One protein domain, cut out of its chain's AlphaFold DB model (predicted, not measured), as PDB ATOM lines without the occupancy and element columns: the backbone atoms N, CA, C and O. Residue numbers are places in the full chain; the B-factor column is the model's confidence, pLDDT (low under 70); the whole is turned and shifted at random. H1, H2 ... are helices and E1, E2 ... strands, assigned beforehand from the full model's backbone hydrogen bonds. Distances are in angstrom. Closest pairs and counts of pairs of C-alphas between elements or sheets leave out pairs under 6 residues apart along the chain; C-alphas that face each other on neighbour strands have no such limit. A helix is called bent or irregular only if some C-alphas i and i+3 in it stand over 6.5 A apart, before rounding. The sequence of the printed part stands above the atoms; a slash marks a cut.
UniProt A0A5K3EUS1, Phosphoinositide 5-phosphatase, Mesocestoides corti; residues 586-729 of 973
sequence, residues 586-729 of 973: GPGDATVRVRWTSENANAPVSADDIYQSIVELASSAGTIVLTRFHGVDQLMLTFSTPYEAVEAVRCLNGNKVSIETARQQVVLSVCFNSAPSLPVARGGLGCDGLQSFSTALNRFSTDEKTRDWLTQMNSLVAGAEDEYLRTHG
ATOM      1  N   GLY A 586      14.461  -6.851 180.786       73.44
ATOM      2  CA  GLY A 586      14.974  -5.481 180.779       73.44
ATOM      3  C   GLY A 586      14.191  -4.521 181.699       73.44
ATOM      4  O   GLY A 586      13.411  -4.956 182.555       73.44
ATOM      5  N   PRO A 587      14.421  -3.199 181.580       72.75
ATOM      6  CA  PRO A 587      13.843  -2.207 182.482       72.75
ATOM      7  C   PRO A 587      12.310  -2.194 182.504       72.75
ATOM      8  O   PRO A 587      11.633  -2.079 181.482       72.75
ATOM      9  N   GLY A 588      11.752  -2.243 183.715       70.75
ATOM     10  CA  GLY A 588      10.309  -2.357 183.945       70.75
ATOM     11  C   GLY A 588       9.455  -1.147 183.541       70.75
ATOM     12  O   GLY A 588       8.237  -1.227 183.666       70.75
ATOM     13  N   ASP A 589      10.052  -0.049 183.060       74.12
ATOM     14  CA  ASP A 589       9.321   1.070 182.445       74.12
ATOM     15  C   ASP A 589       9.022   0.847 180.952       74.12
ATOM     16  O   ASP A 589       8.412   1.720 180.330       74.12
ATOM     17  N   ALA A 590       9.464  -0.283 180.379       82.94
ATOM     18  CA  ALA A 590       9.238  -0.695 178.991       82.94
ATOM     19  C   ALA A 590       9.553   0.399 177.952       82.94
ATOM     20  O   ALA A 590       8.941   0.452 176.886       82.94
ATOM     21  N   THR A 591      10.476   1.317 178.264       85.25
ATOM     22  CA  THR A 591      10.717   2.513 177.450       85.25
ATOM     23  C   THR A 591      12.139   2.531 176.902       85.25
ATOM     24  O   THR A 591      13.112   2.360 177.638       85.25
ATOM     25  N   VAL A 592      12.268   2.818 175.608       86.06
ATOM     26  CA  VAL A 592      13.546   3.064 174.925       86.06
ATOM     27  C   VAL A 592      13.674   4.536 174.535       86.06
ATOM     28  O   VAL A 592      12.677   5.233 174.335       86.06
ATOM     29  N   ARG A 593      14.913   5.015 174.421       88.62
ATOM     30  CA  ARG A 593      15.285   6.302 173.827       88.62
ATOM     31  C   ARG A 593      15.974   6.036 172.488       88.62
ATOM     32  O   ARG A 593      17.060   5.459 172.458       88.62
ATOM     33  N   VAL A 594      15.335   6.473 171.409       90.00
ATOM     34  CA  VAL A 594      15.864   6.487 170.043       90.00
ATOM     35  C   VAL A 594      16.532   7.840 169.800       90.00
ATOM     36  O   VAL A 594      15.901   8.885 169.955       90.00
ATOM     37  N   ARG A 595      17.807   7.806 169.415       88.94
ATOM     38  CA  ARG A 595      18.563   8.904 168.795       88.94
ATOM     39  C   ARG A 595      18.826   8.565 167.336       88.94
ATOM     40  O   ARG A 595      18.777   7.397 166.953       88.94
ATOM     41  N   TRP A 596      19.174   9.570 166.551       89.12
ATOM     42  CA  TRP A 596      19.560   9.415 165.154       89.12
ATOM     43  C   TRP A 596      20.775  10.276 164.825       89.12
ATOM     44  O   TRP A 596      20.964  11.355 165.385       89.12
ATOM     45  N   THR A 597      21.592   9.809 163.886       85.31
ATOM     46  CA  THR A 597      22.673  10.600 163.284       85.31
ATOM     47  C   THR A 597      22.534  10.580 161.769       85.31
ATOM     48  O   THR A 597      22.499   9.501 161.175       85.31
ATOM     49  N   SER A 598      22.464  11.764 161.154       78.75
ATOM     50  CA  SER A 598      22.535  11.920 159.697       78.75
ATOM     51  C   SER A 598      23.922  11.538 159.189       78.75
ATOM     52  O   SER A 598      24.929  11.901 159.798       78.75
ATOM     53  N   GLU A 599      23.981  10.845 158.051       73.75
ATOM     54  CA  GLU A 599      25.246  10.573 157.354       73.75
ATOM     55  C   GLU A 599      25.863  11.847 156.744       73.75
ATOM     56  O   GLU A 599      27.034  11.853 156.370       73.75
ATOM     57  N   ASN A 600      25.097  12.943 156.665       71.12
ATOM     58  CA  ASN A 600      25.530  14.216 156.101       71.12
ATOM     59  C   ASN A 600      25.524  15.317 157.176       71.12
ATOM     60  O   ASN A 600      24.508  15.965 157.423       71.12
ATOM     61  N   ALA A 601      26.678  15.537 157.816       61.84
ATOM     62  CA  ALA A 601      26.824  16.382 159.010       61.84
ATOM     63  C   ALA A 601      26.369  17.852 158.849       61.84
ATOM     64  O   ALA A 601      26.094  18.516 159.845       61.84
ATOM     65  N   ASN A 602      26.258  18.354 157.614       64.25
ATOM     66  CA  ASN A 602      25.788  19.712 157.320       64.25
ATOM     67  C   ASN A 602      24.250  19.834 157.249       64.25
ATOM     68  O   ASN A 602      23.742  20.926 156.997       64.25
ATOM     69  N   ALA A 603      23.508  18.739 157.446       68.19
ATOM     70  CA  ALA A 603      22.049  18.698 157.389       68.19
ATOM     71  C   ALA A 603      21.467  17.943 158.607       68.19
ATOM     72  O   ALA A 603      21.348  16.713 158.574       68.19
ATOM     73  N   PRO A 604      21.112  18.649 159.700       68.38
ATOM     74  CA  PRO A 604      20.366  18.053 160.801       68.38
ATOM     75  C   PRO A 604      18.933  17.718 160.361       68.38
ATOM     76  O   PRO A 604      18.309  18.471 159.617       68.38
ATOM     77  N   VAL A 605      18.420  16.590 160.846       74.88
ATOM     78  CA  VAL A 605      17.099  16.036 160.506       74.88
ATOM     79  C   VAL A 605      16.135  16.285 161.665       74.88
ATOM     80  O   VAL A 605      16.492  15.968 162.806       74.88
ATOM     81  N   SER A 606      14.936  16.819 161.392       74.69
ATOM     82  CA  SER A 606      13.927  17.025 162.438       74.69
ATOM     83  C   SER A 606      13.398  15.691 162.952       74.69
ATOM     84  O   SER A 606      13.271  14.726 162.200       74.69
ATOM     85  N   ALA A 607      13.017  15.654 164.227       73.44
ATOM     86  CA  ALA A 607      12.340  14.503 164.809       73.44
ATOM     87  C   ALA A 607      11.026  14.168 164.073       73.44
ATOM     88  O   ALA A 607      10.679  12.994 163.955       73.44
ATOM     89  N   ASP A 608      10.334  15.180 163.539       78.06
ATOM     90  CA  ASP A 608       9.080  15.025 162.793       78.06
ATOM     91  C   ASP A 608       9.274  14.320 161.436       78.06
ATOM     92  O   ASP A 608       8.463  13.470 161.074       78.06
ATOM     93  N   ASP A 609      10.375  14.605 160.722       79.12
ATOM     94  CA  ASP A 609      10.666  14.072 159.372       79.12
ATOM     95  C   ASP A 609      10.848  12.542 159.347       79.12
ATOM     96  O   ASP A 609      10.740  11.907 158.298       79.12
ATOM     97  N   ILE A 610      11.163  11.955 160.504       82.50
ATOM     98  CA  ILE A 610      11.466  10.529 160.697       82.50
ATOM     99  C   ILE A 610      10.543   9.845 161.708       82.50
ATOM    100  O   ILE A 610      10.612   8.622 161.847       82.50
ATOM    101  N   TYR A 611       9.687  10.596 162.414       86.31
ATOM    102  CA  TYR A 611       8.817  10.073 163.471       86.31
ATOM    103  C   TYR A 611       8.007   8.870 162.985       86.31
ATOM    104  O   TYR A 611       8.040   7.808 163.606       86.31
ATOM    105  N   GLN A 612       7.334   9.022 161.841       85.88
ATOM    106  CA  GLN A 612       6.456   7.998 161.283       85.88
ATOM    107  C   GLN A 612       7.231   6.715 160.952       85.88
ATOM    108  O   GLN A 612       6.859   5.640 161.410       85.88
ATOM    109  N   SER A 613       8.364   6.831 160.255       87.81
ATOM    110  CA  SER A 613       9.191   5.680 159.873       87.81
ATOM    111  C   SER A 613       9.874   5.001 161.067       87.81
ATOM    112  O   SER A 613      10.045   3.783 161.058       87.81
ATOM    113  N   ILE A 614      10.236   5.749 162.120       88.44
ATOM    114  CA  ILE A 614      10.720   5.161 163.381       88.44
ATOM    115  C   ILE A 614       9.588   4.411 164.092       88.44
ATOM    116  O   ILE A 614       9.829   3.324 164.610       88.44
ATOM    117  N   VAL A 615       8.366   4.952 164.118       89.00
ATOM    118  CA  VAL A 615       7.198   4.314 164.750       89.00
ATOM    119  C   VAL A 615       6.756   3.061 163.988       89.00
ATOM    120  O   VAL A 615       6.466   2.044 164.618       89.00
ATOM    121  N   GLU A 616       6.763   3.083 162.657       88.12
ATOM    122  CA  GLU A 616       6.477   1.913 161.815       88.12
ATOM    123  C   GLU A 616       7.518   0.805 162.018       88.12
ATOM    124  O   GLU A 616       7.153  -0.342 162.275       88.12
ATOM    125  N   LEU A 617       8.810   1.155 162.015       87.56
ATOM    126  CA  LEU A 617       9.892   0.219 162.320       87.56
ATOM    127  C   LEU A 617       9.805  -0.310 163.765       87.56
ATOM    128  O   LEU A 617      10.026  -1.490 164.010       87.56
ATOM    129  N   ALA A 618       9.456   0.536 164.733       89.25
ATOM    130  CA  ALA A 618       9.284   0.139 166.130       89.25
ATOM    131  C   ALA A 618       8.076  -0.784 166.340       89.25
ATOM    132  O   ALA A 618       8.122  -1.667 167.197       89.25
ATOM    133  N   SER A 619       7.028  -0.635 165.529       89.12
ATOM    134  CA  SER A 619       5.828  -1.476 165.584       89.12
ATOM    135  C   SER A 619       6.101  -2.937 165.198       89.12
ATOM    136  O   SER A 619       5.297  -3.805 165.529       89.12
ATOM    137  N   SER A 620       7.240  -3.248 164.560       88.81
ATOM    138  CA  SER A 620       7.655  -4.640 164.325       88.81
ATOM    139  C   SER A 620       8.202  -5.337 165.579       88.81
ATOM    140  O   SER A 620       8.278  -6.563 165.594       88.81
ATOM    141  N   ALA A 621       8.603  -4.581 166.607       87.25
ATOM    142  CA  ALA A 621       9.125  -5.113 167.868       87.25
ATOM    143  C   ALA A 621       8.046  -5.285 168.953       87.25
ATOM    144  O   ALA A 621       8.239  -6.056 169.893       87.25
ATOM    145  N   GLY A 622       6.912  -4.586 168.831       89.94
ATOM    146  CA  GLY A 622       5.793  -4.713 169.759       89.94
ATOM    147  C   GLY A 622       4.815  -3.539 169.744       89.94
ATOM    148  O   GLY A 622       4.937  -2.589 168.972       89.94
ATOM    149  N   THR A 623       3.841  -3.602 170.646       90.06
ATOM    150  CA  THR A 623       2.766  -2.617 170.789       90.06
ATOM    151  C   THR A 623       3.276  -1.358 171.486       90.06
ATOM    152  O   THR A 623       3.537  -1.365 172.690       90.06
ATOM    153  N   ILE A 624       3.383  -0.253 170.749       86.88
ATOM    154  CA  ILE A 624       3.751   1.057 171.302       86.88
ATOM    155  C   ILE A 624       2.530   1.664 172.010       86.88
ATOM    156  O   ILE A 624       1.479   1.855 171.406       86.88
ATOM    157  N   VAL A 625       2.677   1.982 173.297       80.25
ATOM    158  CA  VAL A 625       1.621   2.548 174.157       80.25
ATOM    159  C   VAL A 625       1.737   4.070 174.282       80.25
ATOM    160  O   VAL A 625       0.729   4.754 174.438       80.25
ATOM    161  N   LEU A 626       2.957   4.619 174.226       79.75
ATOM    162  CA  LEU A 626       3.195   6.059 174.353       79.75
ATOM    163  C   LEU A 626       4.475   6.488 173.623       79.75
ATOM    164  O   LEU A 626       5.550   5.941 173.869       79.75
ATOM    165  N   THR A 627       4.370   7.529 172.799       83.88
ATOM    166  CA  THR A 627       5.500   8.229 172.174       83.88
ATOM    167  C   THR A 627       5.696   9.608 172.815       83.88
ATOM    168  O   THR A 627       4.729  10.278 173.183       83.88
ATOM    169  N   ARG A 628       6.950  10.035 173.021       85.44
ATOM    170  CA  ARG A 628       7.302  11.348 173.605       85.44
ATOM    171  C   ARG A 628       8.617  11.867 173.026       85.44
ATOM    172  O   ARG A 628       9.617  11.163 173.100       85.44
ATOM    173  N   PHE A 629       8.666  13.103 172.544       81.44
ATOM    174  CA  PHE A 629       9.940  13.754 172.210       81.44
ATOM    175  C   PHE A 629      10.692  14.195 173.479       81.44
ATOM    176  O   PHE A 629      10.072  14.557 174.483       81.44
ATOM    177  N   HIS A 630      12.026  14.170 173.443       74.88
ATOM    178  CA  HIS A 630      12.890  14.574 174.559       74.88
ATOM    179  C   HIS A 630      13.990  15.534 174.085       74.88
ATOM    180  O   HIS A 630      15.160  15.179 174.011       74.88
ATOM    181  N   GLY A 631      13.597  16.761 173.741       72.12
ATOM    182  CA  GLY A 631      14.451  17.690 173.001       72.12
ATOM    183  C   GLY A 631      14.164  17.605 171.503       72.12
ATOM    184  O   GLY A 631      13.023  17.353 171.120       72.12
ATOM    185  N   VAL A 632      15.184  17.832 170.675       71.19
ATOM    186  CA  VAL A 632      15.070  17.882 169.200       71.19
ATOM    187  C   VAL A 632      15.713  16.681 168.494       71.19
ATOM    188  O   VAL A 632      15.484  16.482 167.309       71.19
ATOM    189  N   ASP A 633      16.501  15.888 169.221       74.81
ATOM    190  CA  ASP A 633      17.356  14.788 168.744       74.81
ATOM    191  C   ASP A 633      16.942  13.405 169.289       74.81
ATOM    192  O   ASP A 633      17.622  12.404 169.045       74.81
ATOM    193  N   GLN A 634      15.864  13.350 170.083       83.69
ATOM    194  CA  GLN A 634      15.443  12.160 170.821       83.69
ATOM    195  C   GLN A 634      13.937  11.912 170.787       83.69
ATOM    196  O   GLN A 634      13.129  12.777 171.138       83.69
ATOM    197  N   LEU A 635      13.582  10.663 170.481       88.19
ATOM    198  CA  LEU A 635      12.233  10.114 170.570       88.19
ATOM    199  C   LEU A 635      12.217   8.979 171.602       88.19
ATOM    200  O   LEU A 635      13.007   8.038 171.540       88.19
ATOM    201  N   MET A 636      11.312   9.066 172.568       89.12
ATOM    202  CA  MET A 636      11.047   8.026 173.556       89.12
ATOM    203  C   MET A 636       9.862   7.180 173.099       89.12
ATOM    204  O   MET A 636       8.798   7.728 172.800       89.12
ATOM    205  N   LEU A 637      10.025   5.857 173.112       88.31
ATOM    206  CA  LEU A 637       8.978   4.891 172.780       88.31
ATOM    207  C   LEU A 637       8.747   3.983 173.990       88.31
ATOM    208  O   LEU A 637       9.672   3.304 174.432       88.31
ATOM    209  N   THR A 638       7.534   3.990 174.538       86.62
ATOM    210  CA  THR A 638       7.096   3.094 175.618       86.62
ATOM    211  C   THR A 638       6.238   1.979 175.028       86.62
ATOM    212  O   THR A 638       5.222   2.266 174.393       86.62
ATOM    213  N   PHE A 639       6.628   0.727 175.252       85.94
ATOM    214  CA  PHE A 639       5.942  -0.482 174.786       85.94
ATOM    215  C   PHE A 639       4.970  -1.044 175.836       85.94
ATOM    216  O   PHE A 639       4.959  -0.599 176.985       85.94
ATOM    217  N   SER A 640       4.139  -2.017 175.448       81.19
ATOM    218  CA  SER A 640       3.152  -2.633 176.346       81.19
ATOM    219  C   SER A 640       3.774  -3.606 177.353       81.19
ATOM    220  O   SER A 640       3.250  -3.772 178.456       81.19
ATOM    221  N   THR A 641       4.925  -4.198 177.021       82.88
ATOM    222  CA  THR A 641       5.722  -5.022 177.938       82.88
ATOM    223  C   THR A 641       7.221  -4.692 177.874       82.88
ATOM    224  O   THR A 641       7.713  -4.244 176.837       82.88
ATOM    225  N   PRO A 642       7.992  -4.963 178.946       82.75
ATOM    226  CA  PRO A 642       9.450  -4.817 178.924       82.75
ATOM    227  C   PRO A 642      10.134  -5.675 177.845       82.75
ATOM    228  O   PRO A 642      11.049  -5.204 177.178       82.75
ATOM    229  N   TYR A 643       9.633  -6.893 177.598       85.75
ATOM    230  CA  TYR A 643      10.164  -7.798 176.572       85.75
ATOM    231  C   TYR A 643      10.094  -7.195 175.152       85.75
ATOM    232  O   TYR A 643      11.054  -7.310 174.393       85.75
ATOM    233  N   GLU A 644       9.013  -6.484 174.808       88.31
ATOM    234  CA  GLU A 644       8.907  -5.728 173.544       88.31
ATOM    235  C   GLU A 644       9.919  -4.570 173.478       88.31
ATOM    236  O   GLU A 644      10.467  -4.283 172.418       88.31
ATOM    237  N   ALA A 645      10.226  -3.923 174.607       85.00
ATOM    238  CA  ALA A 645      11.246  -2.876 174.660       85.00
ATOM    239  C   ALA A 645      12.672  -3.438 174.480       85.00
ATOM    240  O   ALA A 645      13.510  -2.793 173.849       85.00
ATOM    241  N   VAL A 646      12.952  -4.648 174.984       84.69
ATOM    242  CA  VAL A 646      14.202  -5.382 174.700       84.69
ATOM    243  C   VAL A 646      14.285  -5.739 173.216       84.69
ATOM    244  O   VAL A 646      15.323  -5.513 172.587       84.69
ATOM    245  N   GLU A 647      13.187  -6.222 172.633       85.06
ATOM    246  CA  GLU A 647      13.099  -6.497 171.199       85.06
ATOM    247  C   GLU A 647      13.295  -5.224 170.360       85.06
ATOM    248  O   GLU A 647      13.985  -5.257 169.345       85.06
ATOM    249  N   ALA A 648      12.793  -4.074 170.815       86.12
ATOM    250  CA  ALA A 648      12.983  -2.795 170.141       86.12
ATOM    251  C   ALA A 648      14.448  -2.330 170.157       86.12
ATOM    252  O   ALA A 648      14.947  -1.862 169.134       86.12
ATOM    253  N   VAL A 649      15.179  -2.507 171.267       84.62
ATOM    254  CA  VAL A 649      16.637  -2.274 171.278       84.62
ATOM    255  C   VAL A 649      17.339  -3.223 170.300       84.62
ATOM    256  O   VAL A 649      18.218  -2.782 169.560       84.62
ATOM    257  N   ARG A 650      16.933  -4.500 170.246       82.62
ATOM    258  CA  ARG A 650      17.522  -5.513 169.352       82.62
ATOM    259  C   ARG A 650      17.269  -5.226 167.869       82.62
ATOM    260  O   ARG A 650      18.191  -5.364 167.073       82.62
ATOM    261  N   CYS A 651      16.044  -4.851 167.505       82.06
ATOM    262  CA  CYS A 651      15.630  -4.673 166.115       82.06
ATOM    263  C   CYS A 651      15.929  -3.285 165.541       82.06
ATOM    264  O   CYS A 651      16.086  -3.192 164.329       82.06
ATOM    265  N   LEU A 652      15.990  -2.213 166.347       84.81
ATOM    266  CA  LEU A 652      16.135  -0.845 165.823       84.81
ATOM    267  C   LEU A 652      17.550  -0.271 165.935       84.81
ATOM    268  O   LEU A 652      17.897   0.619 165.159       84.81
ATOM    269  N   ASN A 653      18.375  -0.731 166.880       86.00
ATOM    270  CA  ASN A 653      19.707  -0.160 167.067       86.00
ATOM    271  C   ASN A 653      20.635  -0.493 165.883       86.00
ATOM    272  O   ASN A 653      20.926  -1.657 165.622       86.00
ATOM    273  N   GLY A 654      21.132   0.537 165.193       83.44
ATOM    274  CA  GLY A 654      21.966   0.414 163.995       83.44
ATOM    275  C   GLY A 654      21.198   0.378 162.669       83.44
ATOM    276  O   GLY A 654      21.834   0.448 161.617       83.44
ATOM    277  N   ASN A 655      19.860   0.324 162.678       85.81
ATOM    278  CA  ASN A 655      19.081   0.389 161.439       85.81
ATOM    279  C   ASN A 655      19.170   1.768 160.782       85.81
ATOM    280  O   ASN A 655      19.292   2.797 161.454       85.81
ATOM    281  N   LYS A 656      19.050   1.781 159.451       86.31
ATOM    282  CA  LYS A 656      18.928   3.006 158.662       86.31
ATOM    283  C   LYS A 656      17.466   3.330 158.377       86.31
ATOM    284  O   LYS A 656      16.739   2.484 157.865       86.31
ATOM    285  N   VAL A 657      17.069   4.570 158.639       84.50
ATOM    286  CA  VAL A 657      15.773   5.134 158.231       84.50
ATOM    287  C   VAL A 657      16.014   6.122 157.093       84.50
ATOM    288  O   VAL A 657      16.950   6.919 157.158       84.50
ATOM    289  N   SER A 658      15.202   6.046 156.036       77.00
ATOM    290  CA  SER A 658      15.307   6.917 154.855       77.00
ATOM    291  C   SER A 658      14.238   8.005 154.893       77.00
ATOM    292  O   SER A 658      13.088   7.720 155.203       77.00
ATOM    293  N   ILE A 659      14.616   9.234 154.542       72.19
ATOM    294  CA  ILE A 659      13.739  10.408 154.568       72.19
ATOM    295  C   ILE A 659      13.346  10.740 153.130       72.19
ATOM    296  O   ILE A 659      14.169  11.249 152.362       72.19
ATOM    297  N   GLU A 660      12.100  10.456 152.752       64.81
ATOM    298  CA  GLU A 660      11.630  10.621 151.367       64.81
ATOM    299  C   GLU A 660      11.704  12.080 150.887       64.81
ATOM    300  O   GLU A 660      12.112  12.344 149.755       64.81
ATOM    301  N   THR A 661      11.393  13.033 151.771       63.16
ATOM    302  CA  THR A 661      11.418  14.481 151.498       63.16
ATOM    303  C   THR A 661      12.829  15.045 151.305       63.16
ATOM    304  O   THR A 661      13.003  15.991 150.539       63.16
ATOM    305  N   ALA A 662      13.840  14.465 151.962       61.66
ATOM    306  CA  ALA A 662      15.208  14.995 152.003       61.66
ATOM    307  C   ALA A 662      16.242  14.165 151.217       61.66
ATOM    308  O   ALA A 662      17.369  14.623 151.026       61.66
ATOM    309  N   ARG A 663      15.891  12.944 150.776       67.81
ATOM    310  CA  ARG A 663      16.814  11.947 150.185       67.81
ATOM    311  C   ARG A 663      18.050  11.662 151.053       67.81
ATOM    312  O   ARG A 663      19.146  11.448 150.537       67.81
ATOM    313  N   GLN A 664      17.874  11.657 152.371       73.75
ATOM    314  CA  GLN A 664      18.926  11.343 153.339       73.75
ATOM    315  C   GLN A 664      18.603  10.061 154.105       73.75
ATOM    316  O   GLN A 664      17.441   9.666 154.212       73.75
ATOM    317  N   GLN A 665      19.641   9.428 154.649       80.69
ATOM    318  CA  GLN A 665      19.507   8.348 155.618       80.69
ATOM    319  C   GLN A 665      20.052   8.790 156.975       80.69
ATOM    320  O   GLN A 665      21.066   9.489 157.060       80.69
ATOM    321  N   VAL A 666      19.377   8.348 158.032       85.44
ATOM    322  CA  VAL A 666      19.862   8.441 159.408       85.44
ATOM    323  C   VAL A 666      20.098   7.044 159.964       85.44
ATOM    324  O   VAL A 666      19.308   6.132 159.717       85.44
ATOM    325  N   VAL A 667      21.168   6.880 160.737       88.19
ATOM    326  CA  VAL A 667      21.416   5.663 161.523       88.19
ATOM    327  C   VAL A 667      20.790   5.846 162.903       88.19
ATOM    328  O   VAL A 667      21.035   6.862 163.558       88.19
ATOM    329  N   LEU A 668      19.987   4.879 163.349       89.44
ATOM    330  CA  LEU A 668      19.370   4.895 164.675       89.44
ATOM    331  C   LEU A 668      20.334   4.377 165.751       89.44
ATOM    332  O   LEU A 668      20.979   3.344 165.586       89.44
ATOM    333  N   SER A 669      20.364   5.051 166.900       87.50
ATOM    334  CA  SER A 669      21.008   4.583 168.130       87.50
ATOM    335  C   SER A 669      19.947   4.454 169.219       87.50
ATOM    336  O   SER A 669      19.345   5.449 169.626       87.50
ATOM    337  N   VAL A 670      19.698   3.230 169.686       86.19
ATOM    338  CA  VAL A 670      18.595   2.917 170.606       86.19
ATOM    339  C   VAL A 670      19.146   2.313 171.893       86.19
ATOM    340  O   VAL A 670      19.897   1.343 171.863       86.19
ATOM    341  N   CYS A 671      18.767   2.886 173.035       82.19
ATOM    342  CA  CYS A 671      19.077   2.343 174.359       82.19
ATOM    343  C   CYS A 671      17.881   2.478 175.307       82.19
ATOM    344  O   CYS A 671      16.914   3.179 175.003       82.19
ATOM    345  N   PHE A 672      17.919   1.819 176.465       80.75
ATOM    346  CA  PHE A 672      16.827   1.914 177.434       80.75
ATOM    347  C   PHE A 672      16.712   3.309 178.062       80.75
ATOM    348  O   PHE A 672      17.683   4.064 178.191       80.75
ATOM    349  N   ASN A 673      15.490   3.663 178.456       74.00
ATOM    350  CA  ASN A 673      15.186   4.955 179.044       74.00
ATOM    351  C   ASN A 673      15.587   5.046 180.521       74.00
ATOM    352  O   ASN A 673      16.357   5.940 180.885       74.00
ATOM    353  N   SER A 674      15.055   4.161 181.362       62.28
ATOM    354  CA  SER A 674      15.279   4.217 182.804       62.28
ATOM    355  C   SER A 674      16.380   3.263 183.245       62.28
ATOM    356  O   SER A 674      16.361   2.083 182.913       62.28
ATOM    357  N   ALA A 675      17.249   3.755 184.126       46.75
ATOM    358  CA  ALA A 675      17.717   2.943 185.239       46.75
ATOM    359  C   ALA A 675      16.741   3.198 186.404       46.75
ATOM    360  O   ALA A 675      16.866   4.231 187.067       46.75
ATOM    361  N   PRO A 676      15.700   2.366 186.614       40.28
ATOM    362  CA  PRO A 676      14.736   2.599 187.684       40.28
ATOM    363  C   PRO A 676      15.409   2.469 189.054       40.28
ATOM    364  O   PRO A 676      15.856   1.393 189.447       40.28
ATOM    365  N   SER A 677      15.456   3.579 189.790       35.00
ATOM    366  CA  SER A 677      15.961   3.632 191.160       35.00
ATOM    367  C   SER A 677      14.985   2.948 192.115       35.00
ATOM    368  O   SER A 677      13.842   3.388 192.267       35.00
ATOM    369  N   LEU A 678      15.440   1.886 192.771       37.62
ATOM    370  CA  LEU A 678      14.625   1.091 193.688       37.62
ATOM    371  C   LEU A 678      14.533   1.751 195.077       37.62
ATOM    372  O   LEU A 678      15.457   2.463 195.484       37.62
ATOM    373  N   PRO A 679      13.466   1.490 195.858       34.44
ATOM    374  CA  PRO A 679      13.372   1.910 197.256       34.44
ATOM    375  C   PRO A 679      14.304   1.058 198.142       34.44
ATOM    376  O   PRO A 679      13.868   0.178 198.889       34.44
ATOM    377  N   VAL A 680      15.611   1.308 198.043       35.97
ATOM    378  CA  VAL A 680      16.650   0.608 198.809       35.97
ATOM    379  C   VAL A 680      16.519   0.942 200.296       35.97
ATOM    380  O   VAL A 680      16.695   2.086 200.721       35.97
ATOM    381  N   ALA A 681      16.253  -0.082 201.107       33.06
ATOM    382  CA  ALA A 681      16.393   0.015 202.554       33.06
ATOM    383  C   ALA A 681      17.890   0.020 202.905       33.06
ATOM    384  O   ALA A 681      18.626  -0.867 202.476       33.06
ATOM    385  N   ARG A 682      18.358   1.010 203.677       32.28
ATOM    386  CA  ARG A 682      19.767   1.072 204.096       32.28
ATOM    387  C   ARG A 682      20.086  -0.055 205.083       32.28
ATOM    388  O   ARG A 682      19.663   0.002 206.233       32.28
ATOM    389  N   GLY A 683      20.890  -1.016 204.645       32.03
ATOM    390  CA  GLY A 683      21.496  -2.052 205.481       32.03
ATOM    391  C   GLY A 683      22.487  -2.853 204.643       32.03
ATOM    392  O   GLY A 683      22.077  -3.529 203.707       32.03
ATOM    393  N   GLY A 684      23.784  -2.721 204.925       35.81
ATOM    394  CA  GLY A 684      24.825  -3.412 204.163       35.81
ATOM    395  C   GLY A 684      24.979  -4.867 204.602       35.81
ATOM    396  O   GLY A 684      25.191  -5.126 205.785       35.81
ATOM    397  N   LEU A 685      24.917  -5.789 203.643       31.45
ATOM    398  CA  LEU A 685      25.300  -7.197 203.781       31.45
ATOM    399  C   LEU A 685      26.236  -7.562 202.613       31.45
ATOM    400  O   LEU A 685      26.116  -7.004 201.520       31.45
ATOM    401  N   GLY A 686      27.218  -8.431 202.869       32.81
ATOM    402  CA  GLY A 686      28.248  -8.817 201.895       32.81
ATOM    403  C   GLY A 686      27.708  -9.728 200.788       32.81
ATOM    404  O   GLY A 686      26.795 -10.512 201.024       32.81
ATOM    405  N   CYS A 687      28.260  -9.611 199.577       33.91
ATOM    406  CA  CYS A 687      27.707 -10.219 198.359       33.91
ATOM    407  C   CYS A 687      28.702 -11.183 197.676       33.91
ATOM    408  O   CYS A 687      29.254 -10.859 196.626       33.91
ATOM    409  N   ASP A 688      28.909 -12.385 198.221       32.66
ATOM    410  CA  ASP A 688      29.871 -13.358 197.658       32.66
ATOM    411  C   ASP A 688      29.403 -14.051 196.352       32.66
ATOM    412  O   ASP A 688      30.168 -14.771 195.713       32.66
ATOM    413  N   GLY A 689      28.170 -13.804 195.892       37.19
ATOM    414  CA  GLY A 689      27.607 -14.385 194.659       37.19
ATOM    415  C   GLY A 689      27.999 -13.698 193.336       37.19
ATOM    416  O   GLY A 689      27.543 -14.114 192.274       37.19
ATOM    417  N   LEU A 690      28.817 -12.639 193.363       39.78
ATOM    418  CA  LEU A 690      28.959 -11.669 192.257       39.78
ATOM    419  C   LEU A 690      29.494 -12.200 190.904       39.78
ATOM    420  O   LEU A 690      29.358 -11.509 189.889       39.78
ATOM    421  N   GLN A 691      30.117 -13.382 190.843       41.62
ATOM    422  CA  GLN A 691      30.891 -13.795 189.660       41.62
ATOM    423  C   GLN A 691      30.047 -14.186 188.429       41.62
ATOM    424  O   GLN A 691      30.416 -13.834 187.302       41.62
ATOM    425  N   SER A 692      28.914 -14.879 188.599       47.59
ATOM    426  CA  SER A 692      28.098 -15.347 187.460       47.59
ATOM    427  C   SER A 692      27.406 -14.183 186.737       47.59
ATOM    428  O   SER A 692      27.519 -14.043 185.516       47.59
ATOM    429  N   PHE A 693      26.761 -13.301 187.502       43.31
ATOM    430  CA  PHE A 693      26.003 -12.155 187.002       43.31
ATOM    431  C   PHE A 693      26.909 -11.121 186.310       43.31
ATOM    432  O   PHE A 693      26.597 -10.653 185.214       43.31
ATOM    433  N   SER A 694      28.090 -10.842 186.880       42.72
ATOM    434  CA  SER A 694      29.110  -9.975 186.263       42.72
ATOM    435  C   SER A 694      29.634 -10.531 184.927       42.72
ATOM    436  O   SER A 694      29.840  -9.792 183.963       42.72
ATOM    437  N   THR A 695      29.760 -11.857 184.805       44.84
ATOM    438  CA  THR A 695      30.157 -12.498 183.540       44.84
ATOM    439  C   THR A 695      29.055 -12.406 182.473       44.84
ATOM    440  O   THR A 695      29.359 -12.224 181.292       44.84
ATOM    441  N   ALA A 696      27.775 -12.471 182.861       44.00
ATOM    442  CA  ALA A 696      26.650 -12.256 181.946       44.00
ATOM    443  C   ALA A 696      26.558 -10.793 181.464       44.00
ATOM    444  O   ALA A 696      26.402 -10.550 180.266       44.00
ATOM    445  N   LEU A 697      26.748  -9.828 182.373       44.50
ATOM    446  CA  LEU A 697      26.780  -8.381 182.096       44.50
ATOM    447  C   LEU A 697      27.801  -7.971 181.021       44.50
ATOM    448  O   LEU A 697      27.585  -6.988 180.315       44.50
ATOM    449  N   ASN A 698      28.893  -8.724 180.875       44.34
ATOM    450  CA  ASN A 698      29.931  -8.465 179.874       44.34
ATOM    451  C   ASN A 698      29.658  -9.106 178.499       44.34
ATOM    452  O   ASN A 698      30.348  -8.776 177.537       44.34
ATOM    453  N   ARG A 699      28.665 -10.001 178.370       44.88
ATOM    454  CA  ARG A 699      28.269 -10.588 177.071       44.88
ATOM    455  C   ARG A 699      27.268  -9.727 176.307       44.88
ATOM    456  O   ARG A 699      27.312  -9.689 175.081       44.88
ATOM    457  N   PHE A 700      26.381  -9.034 177.014       42.56
ATOM    458  CA  PHE A 700      25.479  -8.060 176.410       42.56
ATOM    459  C   PHE A 700      26.178  -6.699 176.364       42.56
ATOM    460  O   PHE A 700      26.516  -6.143 177.411       42.56
ATOM    461  N   SER A 701      26.392  -6.157 175.160       48.22
ATOM    462  CA  SER A 701      27.045  -4.853 174.953       48.22
ATOM    463  C   SER A 701      26.117  -3.706 175.369       48.22
ATOM    464  O   SER A 701      25.458  -3.056 174.562       48.22
ATOM    465  N   THR A 702      26.003  -3.546 176.682       52.47
ATOM    466  CA  THR A 702      25.095  -2.641 177.381       52.47
ATOM    467  C   THR A 702      25.763  -1.297 177.653       52.47
ATOM    468  O   THR A 702      26.992  -1.203 177.750       52.47
ATOM    469  N   ASP A 703      24.964  -0.242 177.803       61.06
ATOM    470  CA  ASP A 703      25.452   1.039 178.306       61.06
ATOM    471  C   ASP A 703      25.613   1.010 179.838       61.06
ATOM    472  O   ASP A 703      25.120   0.117 180.530       61.06
ATOM    473  N   GLU A 704      26.327   1.999 180.370       64.62
ATOM    474  CA  GLU A 704      26.621   2.153 181.799       64.62
ATOM    475  C   GLU A 704      25.354   2.108 182.674       64.62
ATOM    476  O   GLU A 704      25.298   1.354 183.645       64.62
ATOM    477  N   LYS A 705      24.276   2.790 182.259       59.00
ATOM    478  CA  LYS A 705      23.028   2.880 183.038       59.00
ATOM    479  C   LYS A 705      22.284   1.547 183.100       59.00
ATOM    480  O   LYS A 705      21.630   1.250 184.100       59.00
ATOM    481  N   THR A 706      22.406   0.722 182.061       59.50
ATOM    482  CA  THR A 706      21.852  -0.637 182.052       59.50
ATOM    483  C   THR A 706      22.624  -1.564 183.005       59.50
ATOM    484  O   THR A 706      21.999  -2.385 183.681       59.50
ATOM    485  N   ARG A 707      23.950  -1.395 183.156       65.62
ATOM    486  CA  ARG A 707      24.737  -2.119 184.180       65.62
ATOM    487  C   ARG A 707      24.390  -1.668 185.600       65.62
ATOM    488  O   ARG A 707      24.186  -2.521 186.468       65.62
ATOM    489  N   ASP A 708      24.257  -0.363 185.827       65.12
ATOM    490  CA  ASP A 708      23.830   0.199 187.118       65.12
ATOM    491  C   ASP A 708      22.448  -0.311 187.534       65.12
ATOM    492  O   ASP A 708      22.225  -0.642 188.702       65.12
ATOM    493  N   TRP A 709      21.511  -0.396 186.584       68.19
ATOM    494  CA  TRP A 709      20.181  -0.948 186.828       68.19
ATOM    495  C   TRP A 709      20.233  -2.429 187.210       68.19
ATOM    496  O   TRP A 709      19.674  -2.810 188.238       68.19
ATOM    497  N   LEU A 710      20.923  -3.261 186.426       65.25
ATOM    498  CA  LEU A 710      21.041  -4.696 186.702       65.25
ATOM    499  C   LEU A 710      21.717  -4.961 188.059       65.25
ATOM    500  O   LEU A 710      21.285  -5.845 188.799       65.25
ATOM    501  N   THR A 711      22.704  -4.142 188.435       69.12
ATOM    502  CA  THR A 711      23.354  -4.188 189.756       69.12
ATOM    503  C   THR A 711      22.377  -3.840 190.888       69.12
ATOM    504  O   THR A 711      22.314  -4.547 191.895       69.12
ATOM    505  N   GLN A 712      21.554  -2.798 190.714       68.69
ATOM    506  CA  GLN A 712      20.502  -2.433 191.673       68.69
ATOM    507  C   GLN A 712      19.414  -3.511 191.788       68.69
ATOM    508  O   GLN A 712      18.983  -3.817 192.901       68.69
ATOM    509  N   MET A 713      18.990  -4.114 190.671       69.69
ATOM    510  CA  MET A 713      18.022  -5.215 190.685       69.69
ATOM    511  C   MET A 713      18.565  -6.432 191.423       69.69
ATOM    512  O   MET A 713      17.854  -6.960 192.270       69.69
ATOM    513  N   ASN A 714      19.811  -6.845 191.168       73.94
ATOM    514  CA  ASN A 714      20.437  -7.955 191.891       73.94
ATOM    515  C   ASN A 714      20.473  -7.666 193.406       73.94
ATOM    516  O   ASN A 714      19.964  -8.456 194.198       73.94
ATOM    517  N   SER A 715      20.923  -6.470 193.809       75.19
ATOM    518  CA  SER A 715      20.912  -6.041 195.217       75.19
ATOM    519  C   SER A 715      19.512  -6.078 195.857       75.19
ATOM    520  O   SER A 715      19.373  -6.479 197.016       75.19
ATOM    521  N   LEU A 716      18.456  -5.730 195.112       73.81
ATOM    522  CA  LEU A 716      17.073  -5.882 195.572       73.81
ATOM    523  C   LEU A 716      16.645  -7.350 195.660       73.81
ATOM    524  O   LEU A 716      16.031  -7.708 196.660       73.81
ATOM    525  N   VAL A 717      16.922  -8.188 194.656       78.88
ATOM    526  CA  VAL A 717      16.543  -9.610 194.695       78.88
ATOM    527  C   VAL A 717      17.246 -10.294 195.867       78.88
ATOM    528  O   VAL A 717      16.573 -10.940 196.664       78.88
ATOM    529  N   ALA A 718      18.546 -10.056 196.063       80.31
ATOM    530  CA  ALA A 718      19.276 -10.486 197.254       80.31
ATOM    531  C   ALA A 718      18.591  -9.995 198.541       80.31
ATOM    532  O   ALA A 718      18.198 -10.813 199.364       80.31
ATOM    533  N   GLY A 719      18.326  -8.689 198.680       78.88
ATOM    534  CA  GLY A 719      17.647  -8.119 199.853       78.88
ATOM    535  C   GLY A 719      16.207  -8.615 200.084       78.88
ATOM    536  O   GLY A 719      15.733  -8.620 201.222       78.88
ATOM    537  N   ALA A 720      15.510  -9.038 199.026       79.69
ATOM    538  CA  ALA A 720      14.159  -9.594 199.054       79.69
ATOM    539  C   ALA A 720      14.146 -11.081 199.428       79.69
ATOM    540  O   ALA A 720      13.287 -11.499 200.205       79.69
ATOM    541  N   GLU A 721      15.102 -11.860 198.921       83.00
ATOM    542  CA  GLU A 721      15.350 -13.243 199.334       83.00
ATOM    543  C   GLU A 721      15.816 -13.299 200.794       83.00
ATOM    544  O   GLU A 721      15.280 -14.071 201.582       83.00
ATOM    545  N   ASP A 722      16.718 -12.407 201.193       80.88
ATOM    546  CA  ASP A 722      17.173 -12.222 202.569       80.88
ATOM    547  C   ASP A 722      16.035 -11.857 203.534       80.88
ATOM    548  O   ASP A 722      15.959 -12.372 204.650       80.88
ATOM    549  N   GLU A 723      15.139 -10.948 203.137       75.69
ATOM    550  CA  GLU A 723      13.949 -10.625 203.930       75.69
ATOM    551  C   GLU A 723      12.991 -11.814 203.994       75.69
ATOM    552  O   GLU A 723      12.493 -12.139 205.070       75.69
ATOM    553  N   TYR A 724      12.789 -12.519 202.878       76.69
ATOM    554  CA  TYR A 724      11.981 -13.730 202.856       76.69
ATOM    555  C   TYR A 724      12.548 -14.800 203.797       76.69
ATOM    556  O   TYR A 724      11.792 -15.330 204.604       76.69
ATOM    557  N   LEU A 725      13.857 -15.059 203.761       77.00
ATOM    558  CA  LEU A 725      14.551 -15.994 204.649       77.00
ATOM    559  C   LEU A 725      14.459 -15.566 206.121       77.00
ATOM    560  O   LEU A 725      14.178 -16.402 206.976       77.00
ATOM    561  N   ARG A 726      14.606 -14.270 206.433       73.75
ATOM    562  CA  ARG A 726      14.415 -13.749 207.803       73.75
ATOM    563  C   ARG A 726      12.975 -13.886 208.307       73.75
ATOM    564  O   ARG A 726      12.779 -14.120 209.494       73.75
ATOM    565  N   THR A 727      11.971 -13.736 207.441       64.06
ATOM    566  CA  THR A 727      10.546 -13.794 207.824       64.06
ATOM    567  C   THR A 727       9.960 -15.211 207.810       64.06
ATOM    568  O   THR A 727       9.067 -15.504 208.602       64.06
ATOM    569  N   HIS A 728      10.436 -16.097 206.930       66.56
ATOM    570  CA  HIS A 728       9.857 -17.432 206.713       66.56
ATOM    571  C   HIS A 728      10.773 -18.577 207.168       66.56
ATOM    572  O   HIS A 728      10.290 -19.705 207.298       66.56
ATOM    573  N   GLY A 729      12.044 -18.292 207.466       68.25
ATOM    574  CA  GLY A 729      13.096 -19.278 207.704       68.25
ATOM    575  C   GLY A 729      13.756 -19.770 206.405       68.25
ATOM    576  O   GLY A 729      13.290 -19.446 205.307       68.25
TER     577      GLY A 729
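This is residues 586 to 729 of the 973 residues of the protein "Phosphoinositide 5-phosphatase" of Mesocestoides corti (UniProt A0A5K3EUS1). What shape meets the eye first? A curled five-stranded sheet with H1 and H2 packed over one face makes one lobe, and beyond it the long helix H4 makes a thin second part, with H3 and the unnamed residues 673 to 689 near it. Residues 723 to 729, of which 723 to 728 belong to H4, stick out. What is it built of? The printed part has 144 residues, with four named helices and five named strands in the order E1 H1 E2 E3 H2 E4 E5 H3 H4; its class is mixed, and the sheet, order E2 E3 E1 E5 E4, is all antiparallel. How compact is it? It is loose, with a radius of gyration of the C-alphas of 18.9 A and spans of 65 by 28 by 24 A.

How do the strands pair? Edge strand E2, residues 624 to 629, is followed across the strongly twisted sheet by E3, 634 to 639, E1, 591 to 598, E5, 664 to 672, and edge strand E4, 656 to 659; E2 and E3, and E4 and E5, are hairpins. Within hydrogen-bond range are N 628 and O 636 at 3.0 A, N 594 and O 635 at 2.8 A, N 595 and O 669 at 2.8 A, and N 657 and O 666 at 2.9 A. Which helices are on the sheet? H1, residues 607 to 618, and H2, 642 to 652, are on the same face, in two layers, helices on one face of a sheet; the sheet curls round H1, and H2, at a height of 7.7 A over the sheet, runs along the strands. H1 touches H2 with residues 617 to 618 alone, the closest C-alphas being those of Ala 618 and Ala 648, 6.2 A apart, at a steep tilt of 67 degrees, opposite ways. E1, H1 and E2 form a split strand-helix-strand unit, two strands running the same way with E3 between them, its crossover right-handed. Where are the other helices? H3, residues 690 to 697, and H4, 704 to 728, are close but not clearly touching, their closest C-alphas, of Leu 697 and Arg 707, 6.9 A apart; neither is on the sheet, H4 only just, with 4 pairs of C-alphas within 10 A. How do the helix backbones run? In H2, H3 and H4 every O i to N i+4 pair is within hydrogen-bond range, and in H1 6 of 8.

Where are the anchors? E1 begins at C-alpha 591, (10.717, 2.513, 177.450), and H4 ends at C-alpha 728, (9.857, -17.432, 206.713). Which elements are long? From first to last C-alpha H4 measures 35.9 A, E5 26.0 A and E1 23.3 A. Is any helix uneven? H1 is irregular, with C-alphas 609 and 612 7.6 A apart.

How far does it reach? The two C-alphas farthest apart, of Thr 661 and Gly 729, are 65.6 A apart, and the printed part has no cut. Which link is long? The link from E5 to H3, 17 residues, is long. Where is confidence low? The mean pLDDT of the printed part is 71.2, with residues 601 to 604, 660 to 663, 674 to 713 and 727 to 729 under 70.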